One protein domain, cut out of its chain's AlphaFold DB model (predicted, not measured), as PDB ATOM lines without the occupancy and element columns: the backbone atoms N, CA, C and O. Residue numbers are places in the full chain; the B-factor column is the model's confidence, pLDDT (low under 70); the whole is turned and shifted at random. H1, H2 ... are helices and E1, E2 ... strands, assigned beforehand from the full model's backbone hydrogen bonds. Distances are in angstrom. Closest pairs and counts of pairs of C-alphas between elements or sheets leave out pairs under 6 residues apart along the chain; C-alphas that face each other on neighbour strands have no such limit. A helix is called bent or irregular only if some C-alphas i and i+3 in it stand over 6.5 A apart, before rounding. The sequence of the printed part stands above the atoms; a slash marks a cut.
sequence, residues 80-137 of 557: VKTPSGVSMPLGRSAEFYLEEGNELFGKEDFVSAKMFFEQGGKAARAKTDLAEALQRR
ATOM      1  N   VAL A  80     -48.704  -1.554 -38.064       83.62
ATOM      2  CA  VAL A  80     -47.654  -2.468 -37.604       83.62
ATOM      3  C   VAL A  80     -47.493  -2.262 -36.106       83.62
ATOM      4  O   VAL A  80     -47.341  -1.130 -35.660       83.62
ATOM      5  N   LYS A  81     -47.546  -3.337 -35.319       82.38
ATOM      6  CA  LYS A  81     -47.249  -3.250 -33.884       82.38
ATOM      7  C   LYS A  81     -45.738  -3.297 -33.680       82.38
ATOM      8  O   LYS A  81     -45.079  -4.169 -34.245       82.38
ATOM      9  N   THR A  82     -45.200  -2.368 -32.901       79.19
ATOM     10  CA  THR A  82     -43.811  -2.422 -32.443       79.19
ATOM     11  C   THR A  82     -43.651  -3.531 -31.391       79.19
ATOM     12  O   THR A  82     -44.650  -3.993 -30.828       79.19
ATOM     13  N   PRO A  83     -42.415  -3.969 -31.086       78.62
ATOM     14  CA  PRO A  83     -42.154  -4.956 -30.036       78.62
ATOM     15  C   PRO A  83     -42.690  -4.578 -28.646       78.62
ATOM     16  O   PRO A  83     -42.986  -5.474 -27.864       78.62
ATOM     17  N   SER A  84     -42.870  -3.285 -28.345       74.12
ATOM     18  CA  SER A  84     -43.484  -2.825 -27.087       74.12
ATOM     19  C   SER A  84     -45.017  -2.704 -27.147       74.12
ATOM     20  O   SER A  84     -45.652  -2.294 -26.179       74.12
ATOM     21  N   GLY A  85     -45.643  -3.082 -28.267       79.75
ATOM     22  CA  GLY A  85     -47.096  -3.073 -28.449       79.75
ATOM     23  C   GLY A  85     -47.676  -1.765 -28.999       79.75
ATOM     24  O   GLY A  85     -48.882  -1.714 -29.263       79.75
ATOM     25  N   VAL A  86     -46.850  -0.738 -29.236       83.44
ATOM     26  CA  VAL A  86     -47.278   0.539 -29.830       83.44
ATOM     27  C   VAL A  86     -47.678   0.323 -31.290       83.44
ATOM     28  O   VAL A  86     -46.978  -0.320 -32.070       83.44
ATOM     29  N   SER A  87     -48.846   0.833 -31.678       83.31
ATOM     30  CA  SER A  87     -49.347   0.687 -33.049       83.31
ATOM     31  C   SER A  87     -48.816   1.810 -33.936       83.31
ATOM     32  O   SER A  87     -49.212   2.960 -33.788       83.31
ATOM     33  N   MET A  88     -47.956   1.467 -34.892       84.69
ATOM     34  CA  MET A  88     -47.408   2.382 -35.889       84.69
ATOM     35  C   MET A  88     -48.256   2.336 -37.172       84.69
ATOM     36  O   MET A  88     -48.256   1.316 -37.876       84.69
ATOM     37  N   PRO A  89     -48.994   3.405 -37.520       83.00
ATOM     38  CA  PRO A  89     -49.720   3.467 -38.785       83.00
ATOM     39  C   PRO A  89     -48.728   3.655 -39.937       83.00
ATOM     40  O   PRO A  89     -47.912   4.569 -39.891       83.00
ATOM     41  N   LEU A  90     -48.788   2.833 -40.987       80.00
ATOM     42  CA  LEU A  90     -47.972   3.001 -42.198       80.00
ATOM     43  C   LEU A  90     -48.593   4.037 -43.154       80.00
ATOM     44  O   LEU A  90     -49.814   4.096 -43.302       80.00
ATOM     45  N   GLY A  91     -47.749   4.821 -43.835       76.06
ATOM     46  CA  GLY A  91     -48.162   5.820 -44.834       76.06
ATOM     47  C   GLY A  91     -48.460   7.224 -44.289       76.06
ATOM     48  O   GLY A  91     -49.105   8.009 -44.979       76.06
ATOM     49  N   ARG A  92     -48.026   7.546 -43.063       82.69
ATOM     50  CA  ARG A  92     -48.084   8.910 -42.499       82.69
ATOM     51  C   ARG A  92     -46.883   9.760 -42.954       82.69
ATOM     52  O   ARG A  92     -45.975   9.247 -43.605       82.69
ATOM     53  N   SER A  93     -46.904  11.068 -42.675       77.38
ATOM     54  CA  SER A  93     -45.804  11.968 -43.054       77.38
ATOM     55  C   SER A  93     -44.540  11.678 -42.243       77.38
ATOM     56  O   SER A  93     -44.594  11.108 -41.155       77.38
ATOM     57  N   ALA A  94     -43.384  12.082 -42.772       77.75
ATOM     58  CA  ALA A  94     -42.131  12.000 -42.030       77.75
ATOM     59  C   ALA A  94     -42.180  12.812 -40.727       77.75
ATOM     60  O   ALA A  94     -41.666  12.339 -39.721       77.75
ATOM     61  N   GLU A  95     -42.845  13.977 -40.733       77.38
ATOM     62  CA  GLU A  95     -43.035  14.801 -39.530       77.38
ATOM     63  C   GLU A  95     -43.789  14.025 -38.443       77.38
ATOM     64  O   GLU A  95     -43.312  13.958 -37.319       77.38
ATOM     65  N   PHE A  96     -44.876  13.328 -38.801       86.94
ATOM     66  CA  PHE A  96     -45.631  12.492 -37.862       86.94
ATOM     67  C   PHE A  96     -44.757  11.411 -37.211       86.94
ATOM     68  O   PHE A  96     -44.810  11.205 -36.004       86.94
ATOM     69  N   TYR A  97     -43.934  10.714 -37.998       86.25
ATOM     70  CA  TYR A  97     -43.063   9.670 -37.456       86.25
ATOM     71  C   TYR A  97     -41.904  10.221 -36.616       86.25
ATOM     72  O   TYR A  97     -41.448   9.539 -35.702       86.25
ATOM     73  N   LEU A  98     -41.416  11.426 -36.923       80.25
ATOM     74  CA  LEU A  98     -40.373  12.101 -36.148       80.25
ATOM     75  C   LEU A  98     -40.920  12.629 -34.818       80.25
ATOM     76  O   LEU A  98     -40.266  12.458 -33.793       80.25
ATOM     77  N   GLU A  99     -42.112  13.227 -34.823       83.69
ATOM     78  CA  GLU A  99     -42.799  13.694 -33.614       83.69
ATOM     79  C   GLU A  99     -43.108  12.526 -32.672       83.69
ATOM     80  O   GLU A  99     -42.687  12.554 -31.517       83.69
ATOM     81  N   GLU A 100     -43.725  11.455 -33.180       88.81
ATOM     82  CA  GLU A 100     -44.018  10.261 -32.374       88.81
ATOM     83  C   GLU A 100     -42.750   9.521 -31.933       88.81
ATOM     84  O   GLU A 100     -42.661   9.024 -30.811       88.81
ATOM     85  N   GLY A 101     -41.721   9.481 -32.783       86.62
ATOM     86  CA  GLY A 101     -40.415   8.949 -32.405       86.62
ATOM     87  C   GLY A 101     -39.784   9.725 -31.245       86.62
ATOM     88  O   GLY A 101     -39.280   9.106 -30.310       86.62
ATOM     89  N   ASN A 102     -39.850  11.063 -31.264       81.31
ATOM     90  CA  ASN A 102     -39.335  11.928 -30.195       81.31
ATOM     91  C   ASN A 102     -40.130  11.773 -28.893       81.31
ATOM     92  O   ASN A 102     -39.537  11.736 -27.814       81.31
ATOM     93  N   GLU A 103     -41.455  11.644 -28.985       89.50
ATOM     94  CA  GLU A 103     -42.306  11.397 -27.820       89.50
ATOM     95  C   GLU A 103     -41.977  10.046 -27.166       89.50
ATOM     96  O   GLU A 103     -41.808   9.968 -25.947       89.50
ATOM     97  N   LEU A 104     -41.825   8.985 -27.964       87.75
ATOM     98  CA  LEU A 104     -41.451   7.655 -27.472       87.75
ATOM     99  C   LEU A 104     -40.024   7.621 -26.913       87.75
ATOM    100  O   LEU A 104     -39.774   6.955 -25.909       87.75
ATOM    101  N   PHE A 105     -39.104   8.378 -27.514       83.31
ATOM    102  CA  PHE A 105     -37.739   8.526 -27.014       83.31
ATOM    103  C   PHE A 105     -37.708   9.210 -25.640       83.31
ATOM    104  O   PHE A 105     -37.001   8.753 -24.746       83.31
ATOM    105  N   GLY A 106     -38.522  10.255 -25.439       83.50
ATOM    106  CA  GLY A 106     -38.674  10.930 -24.145       83.50
ATOM    107  C   GLY A 106     -39.305  10.059 -23.052       83.50
ATOM    108  O   GLY A 106     -39.108  10.324 -21.870       83.50
ATOM    109  N   LYS A 107     -40.025   8.997 -23.440       91.44
ATOM    110  CA  LYS A 107     -40.583   7.971 -22.540       91.44
ATOM    111  C   LYS A 107     -39.645   6.775 -22.326       91.44
ATOM    112  O   LYS A 107     -40.078   5.773 -21.766       91.44
ATOM    113  N   GLU A 108     -38.400   6.856 -22.798       90.56
ATOM    114  CA  GLU A 108     -37.394   5.784 -22.742       90.56
ATOM    115  C   GLU A 108     -37.786   4.489 -23.500       90.56
ATOM    116  O   GLU A 108     -37.133   3.455 -23.356       90.56
ATOM    117  N   ASP A 109     -38.799   4.521 -24.386       89.50
ATOM    118  CA  ASP A 109     -39.119   3.404 -25.296       89.50
ATOM    119  C   ASP A 109     -38.259   3.495 -26.563       89.50
ATOM    120  O   ASP A 109     -38.709   3.823 -27.668       89.50
ATOM    121  N   PHE A 110     -36.973   3.199 -26.388       85.56
ATOM    122  CA  PHE A 110     -35.970   3.323 -27.444       85.56
ATOM    123  C   PHE A 110     -36.219   2.379 -28.631       85.56
ATOM    124  O   PHE A 110     -35.846   2.698 -29.761       85.56
ATOM    125  N   VAL A 111     -36.855   1.224 -28.400       86.50
ATOM    126  CA  VAL A 111     -37.111   0.221 -29.448       86.50
ATOM    127  C   VAL A 111     -38.202   0.707 -30.398       86.50
ATOM    128  O   VAL A 111     -38.029   0.633 -31.619       86.50
ATOM    129  N   SER A 112     -39.297   1.252 -29.864       86.12
ATOM    130  CA  SER A 112     -40.352   1.832 -30.697       86.12
ATOM    131  C   SER A 112     -39.929   3.156 -31.310       86.12
ATOM    132  O   SER A 112     -40.144   3.346 -32.507       86.12
ATOM    133  N   ALA A 113     -39.251   4.021 -30.549       80.44
ATOM    134  CA  ALA A 113     -38.701   5.270 -31.073       80.44
ATOM    135  C   ALA A 113     -37.811   5.019 -32.302       80.44
ATOM    136  O   ALA A 113     -37.997   5.648 -33.343       80.44
ATOM    137  N   LYS A 114     -36.920   4.017 -32.243       86.75
ATOM    138  CA  LYS A 114     -36.082   3.607 -33.380       86.75
ATOM    139  C   LYS A 114     -36.907   3.204 -34.608       86.75
ATOM    140  O   LYS A 114     -36.589   3.642 -35.710       86.75
ATOM    141  N   MET A 115     -37.966   2.406 -34.447       86.69
ATOM    142  CA  MET A 115     -38.826   2.003 -35.571       86.69
ATOM    143  C   MET A 115     -39.566   3.186 -36.209       86.69
ATOM    144  O   MET A 115     -39.655   3.257 -37.437       86.69
ATOM    145  N   PHE A 116     -40.067   4.117 -35.392       84.69
ATOM    146  CA  PHE A 116     -40.707   5.341 -35.875       84.69
ATOM    147  C   PHE A 116     -39.695   6.243 -36.598       84.69
ATOM    148  O   PHE A 116     -39.964   6.664 -37.720       84.69
ATOM    149  N   PHE A 117     -38.485   6.435 -36.064       80.81
ATOM    150  CA  PHE A 117     -37.425   7.177 -36.756       80.81
ATOM    151  C   PHE A 117     -36.976   6.517 -38.067       80.81
ATOM    152  O   PHE A 117     -36.786   7.210 -39.067       80.81
ATOM    153  N   GLU A 118     -36.855   5.188 -38.122       84.06
ATOM    154  CA  GLU A 118     -36.533   4.462 -39.358       84.06
ATOM    155  C   GLU A 118     -37.635   4.616 -40.415       84.06
ATOM    156  O   GLU A 118     -37.347   4.812 -41.601       84.06
ATOM    157  N   GLN A 119     -38.903   4.554 -40.002       82.75
ATOM    158  CA  GLN A 119     -40.043   4.727 -40.898       82.75
ATOM    159  C   GLN A 119     -40.195   6.187 -41.357       82.75
ATOM    160  O   GLN A 119     -40.461   6.429 -42.537       82.75
ATOM    161  N   GLY A 120     -39.937   7.151 -40.470       76.94
ATOM    162  CA  GLY A 120     -39.838   8.577 -40.782       76.94
ATOM    163  C   GLY A 120     -38.698   8.876 -41.750       76.94
ATOM    164  O   GLY A 120     -38.899   9.597 -42.724       76.94
ATOM    165  N   GLY A 121     -37.542   8.231 -41.572       74.06
ATOM    166  CA  GLY A 121     -36.413   8.295 -42.499       74.06
ATOM    167  C   GLY A 121     -36.750   7.743 -43.887       74.06
ATOM    168  O   GLY A 121     -36.406   8.363 -44.892       74.06
ATOM    169  N   LYS A 122     -37.479   6.620 -43.974       77.38
ATOM    170  CA  LYS A 122     -37.965   6.064 -45.255       77.38
ATOM    171  C   LYS A 122     -38.977   6.988 -45.941       77.38
ATOM    172  O   LYS A 122     -38.881   7.199 -47.147       77.38
ATOM    173  N   ALA A 123     -39.920   7.553 -45.187       72.38
ATOM    174  CA  ALA A 123     -40.932   8.473 -45.711       72.38
ATOM    175  C   ALA A 123     -40.333   9.825 -46.148       72.38
ATOM    176  O   ALA A 123     -40.734  10.369 -47.176       72.38
ATOM    177  N   ALA A 124     -39.351  10.345 -45.403       67.50
ATOM    178  CA  ALA A 124     -38.621  11.565 -45.744       67.50
ATOM    179  C   ALA A 124     -37.805  11.380 -47.025       67.50
ATOM    180  O   ALA A 124     -37.946  12.176 -47.948       67.50
ATOM    181  N   ARG A 125     -37.026  10.290 -47.115       68.50
ATOM    182  CA  ARG A 125     -36.254   9.938 -48.318       68.50
ATOM    183  C   ARG A 125     -37.156   9.828 -49.545       68.50
ATOM    184  O   ARG A 125     -36.907  10.514 -50.521       68.50
ATOM    185  N   ALA A 126     -38.284   9.119 -49.451       63.75
ATOM    186  CA  ALA A 126     -39.232   9.007 -50.562       63.75
ATOM    187  C   ALA A 126     -39.809  10.361 -51.037       63.75
ATOM    188  O   ALA A 126     -40.042  10.546 -52.232       63.75
ATOM    189  N   LYS A 127     -40.043  11.319 -50.125       66.38
ATOM    190  CA  LYS A 127     -40.517  12.674 -50.466       66.38
ATOM    191  C   LYS A 127     -39.412  13.510 -51.124       66.38
ATOM    192  O   LYS A 127     -39.694  14.202 -52.100       66.38
ATOM    193  N   THR A 128     -38.183  13.424 -50.616       66.62
ATOM    194  CA  THR A 128     -37.006  14.095 -51.189       66.62
ATOM    195  C   THR A 128     -36.673  13.539 -52.573       66.62
ATOM    196  O   THR A 128     -36.583  14.310 -53.525       66.62
ATOM    197  N   ASP A 129     -36.638  12.214 -52.727       71.56
ATOM    198  CA  ASP A 129     -36.373  11.527 -53.997       71.56
ATOM    199  C   ASP A 129     -37.424  11.888 -55.066       71.56
ATOM    200  O   ASP A 129     -37.097  12.107 -56.234       71.56
ATOM    201  N   LEU A 130     -38.700  12.012 -54.673       72.06
ATOM    202  CA  LEU A 130     -39.772  12.455 -55.569       72.06
ATOM    203  C   LEU A 130     -39.636  13.935 -55.959       72.06
ATOM    204  O   LEU A 130     -39.860  14.282 -57.120       72.06
ATOM    205  N   ALA A 131     -39.285  14.810 -55.012       75.94
ATOM    206  CA  ALA A 131     -39.073  16.229 -55.283       75.94
ATOM    207  C   ALA A 131     -37.892  16.445 -56.244       75.94
ATOM    208  O   ALA A 131     -38.023  17.190 -57.216       75.94
ATOM    209  N   GLU A 132     -36.785  15.729 -56.036       79.25
ATOM    210  CA  GLU A 132     -35.627  15.734 -56.934       79.25
ATOM    211  C   GLU A 132     -35.973  15.176 -58.322       79.25
ATOM    212  O   GLU A 132     -35.607  15.768 -59.338       79.25
ATOM    213  N   ALA A 133     -36.736  14.080 -58.398       74.88
ATOM    214  CA  ALA A 133     -37.180  13.516 -59.673       74.88
ATOM    215  C   ALA A 133     -38.091  14.477 -60.459       74.88
ATOM    216  O   ALA A 133     -37.961  14.604 -61.680       74.88
ATOM    217  N   LEU A 134     -39.003  15.181 -59.778       77.88
ATOM    218  CA  LEU A 134     -39.852  16.204 -60.397       77.88
ATOM    219  C   LEU A 134     -39.042  17.420 -60.849       77.88
ATOM    220  O   LEU A 134     -39.316  17.956 -61.924       77.88
ATOM    221  N   GLN A 135     -38.042  17.834 -60.070       85.50
ATOM    222  CA  GLN A 135     -37.145  18.928 -60.432       85.50
ATOM    223  C   GLN A 135     -36.328  18.585 -61.686       85.50
ATOM    224  O   GLN A 135     -36.357  19.350 -62.648       85.50
ATOM    225  N   ARG A 136     -35.724  17.390 -61.750       83.81
ATOM    226  CA  ARG A 136     -35.023  16.898 -62.952       83.81
ATOM    227  C   ARG A 136     -35.938  16.861 -64.176       83.81
ATOM    228  O   ARG A 136     -35.554  17.323 -65.245       83.81
ATOM    229  N   ARG A 137     -37.179  16.375 -64.029       84.00
ATOM    230  CA  ARG A 137     -38.170  16.373 -65.124       84.00
ATOM    231  C   ARG A 137     -38.535  17.779 -65.595       84.00
ATOM    232  O   ARG A 137     -38.696  17.983 -66.796       84.00
TER     233      ARG A 137
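AT A GLANCE: This is residues 80 to 137 of the 557 residues of an uncharacterized protein of Chloracidobacterium sp. CP2_5A (UniProt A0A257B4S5). A lopsided helical hairpin: one long helix, H2, with the shorter H1 folded back side by side with it, while residues 128 to 137 of H2 stick out past the body as an arm. Before H1 comes a short looped stretch that holds the strand E1; Met 88 of E1 comes near Phe 116 of H2, their C-alphas 7.3 A apart, while E1 itself is apart from H1. The printed part has 58 residues with two named helices and one named strand, in the order E1, H1, H2, and its class is mostly helix. The whole is loose, with a radius of gyration of the C-alphas of 13.0 A, and spans 43 by 20 by 13 A, the arm of H2 making much of the length.

IN THESE COORDINATES: H2 is the longest helix, residues 110 to 137, 28 residues, 39.9 A from first to last C-alpha. It begins with C-alpha 110 at (-35.970, 3.323, -27.444) and ends with C-alpha 137 at (-38.170, 16.373, -65.124). H1, residues 94 to 106, is 18.2 A long from first to last C-alpha and begins with C-alpha 94 at (-42.131, 12.000, -42.030). E1, residues 87 to 89, is 6.4 A long. Neither helix is bent.

HOW THE PARTS SIT: H1 and H2 form a helical hairpin, two helices that follow each other and run opposite ways. They touch, with 29 pairs of C-alphas within 8 A, the closest being those of Gly 101 and Ala 113, 4.3 A apart. Their lines stand at a shallow tilt of 20 degrees. In both H1 and H2 every pair of O of residue i and N of residue i+4 is within hydrogen-bond range. E1 and H2 have one pair of C-alphas within 8 A, those of Met 88 and Phe 116, 7.3 A apart. E1 and H1 are apart. E1 pairs with no named strand; residues 80 to 81 pair with residues 87 to 88 of E1, antiparallel, in a short pairing.

THE WHOLE: The two C-alphas farthest apart are those of Glu 108 and Arg 137, at 43.7 A. Residues 128 to 137, which belong to H2, stand free; without them the body of 48 residues spans 28 by 19 by 12 A, with a radius of gyration of 9.7 A. The printed part has no cut. The links from E1 to H1, four residues, and from H1 to H2, three residues, are tight. The mean pLDDT of the printed part is 80.6, and five residues, 124 to 128 in H2, are under 70.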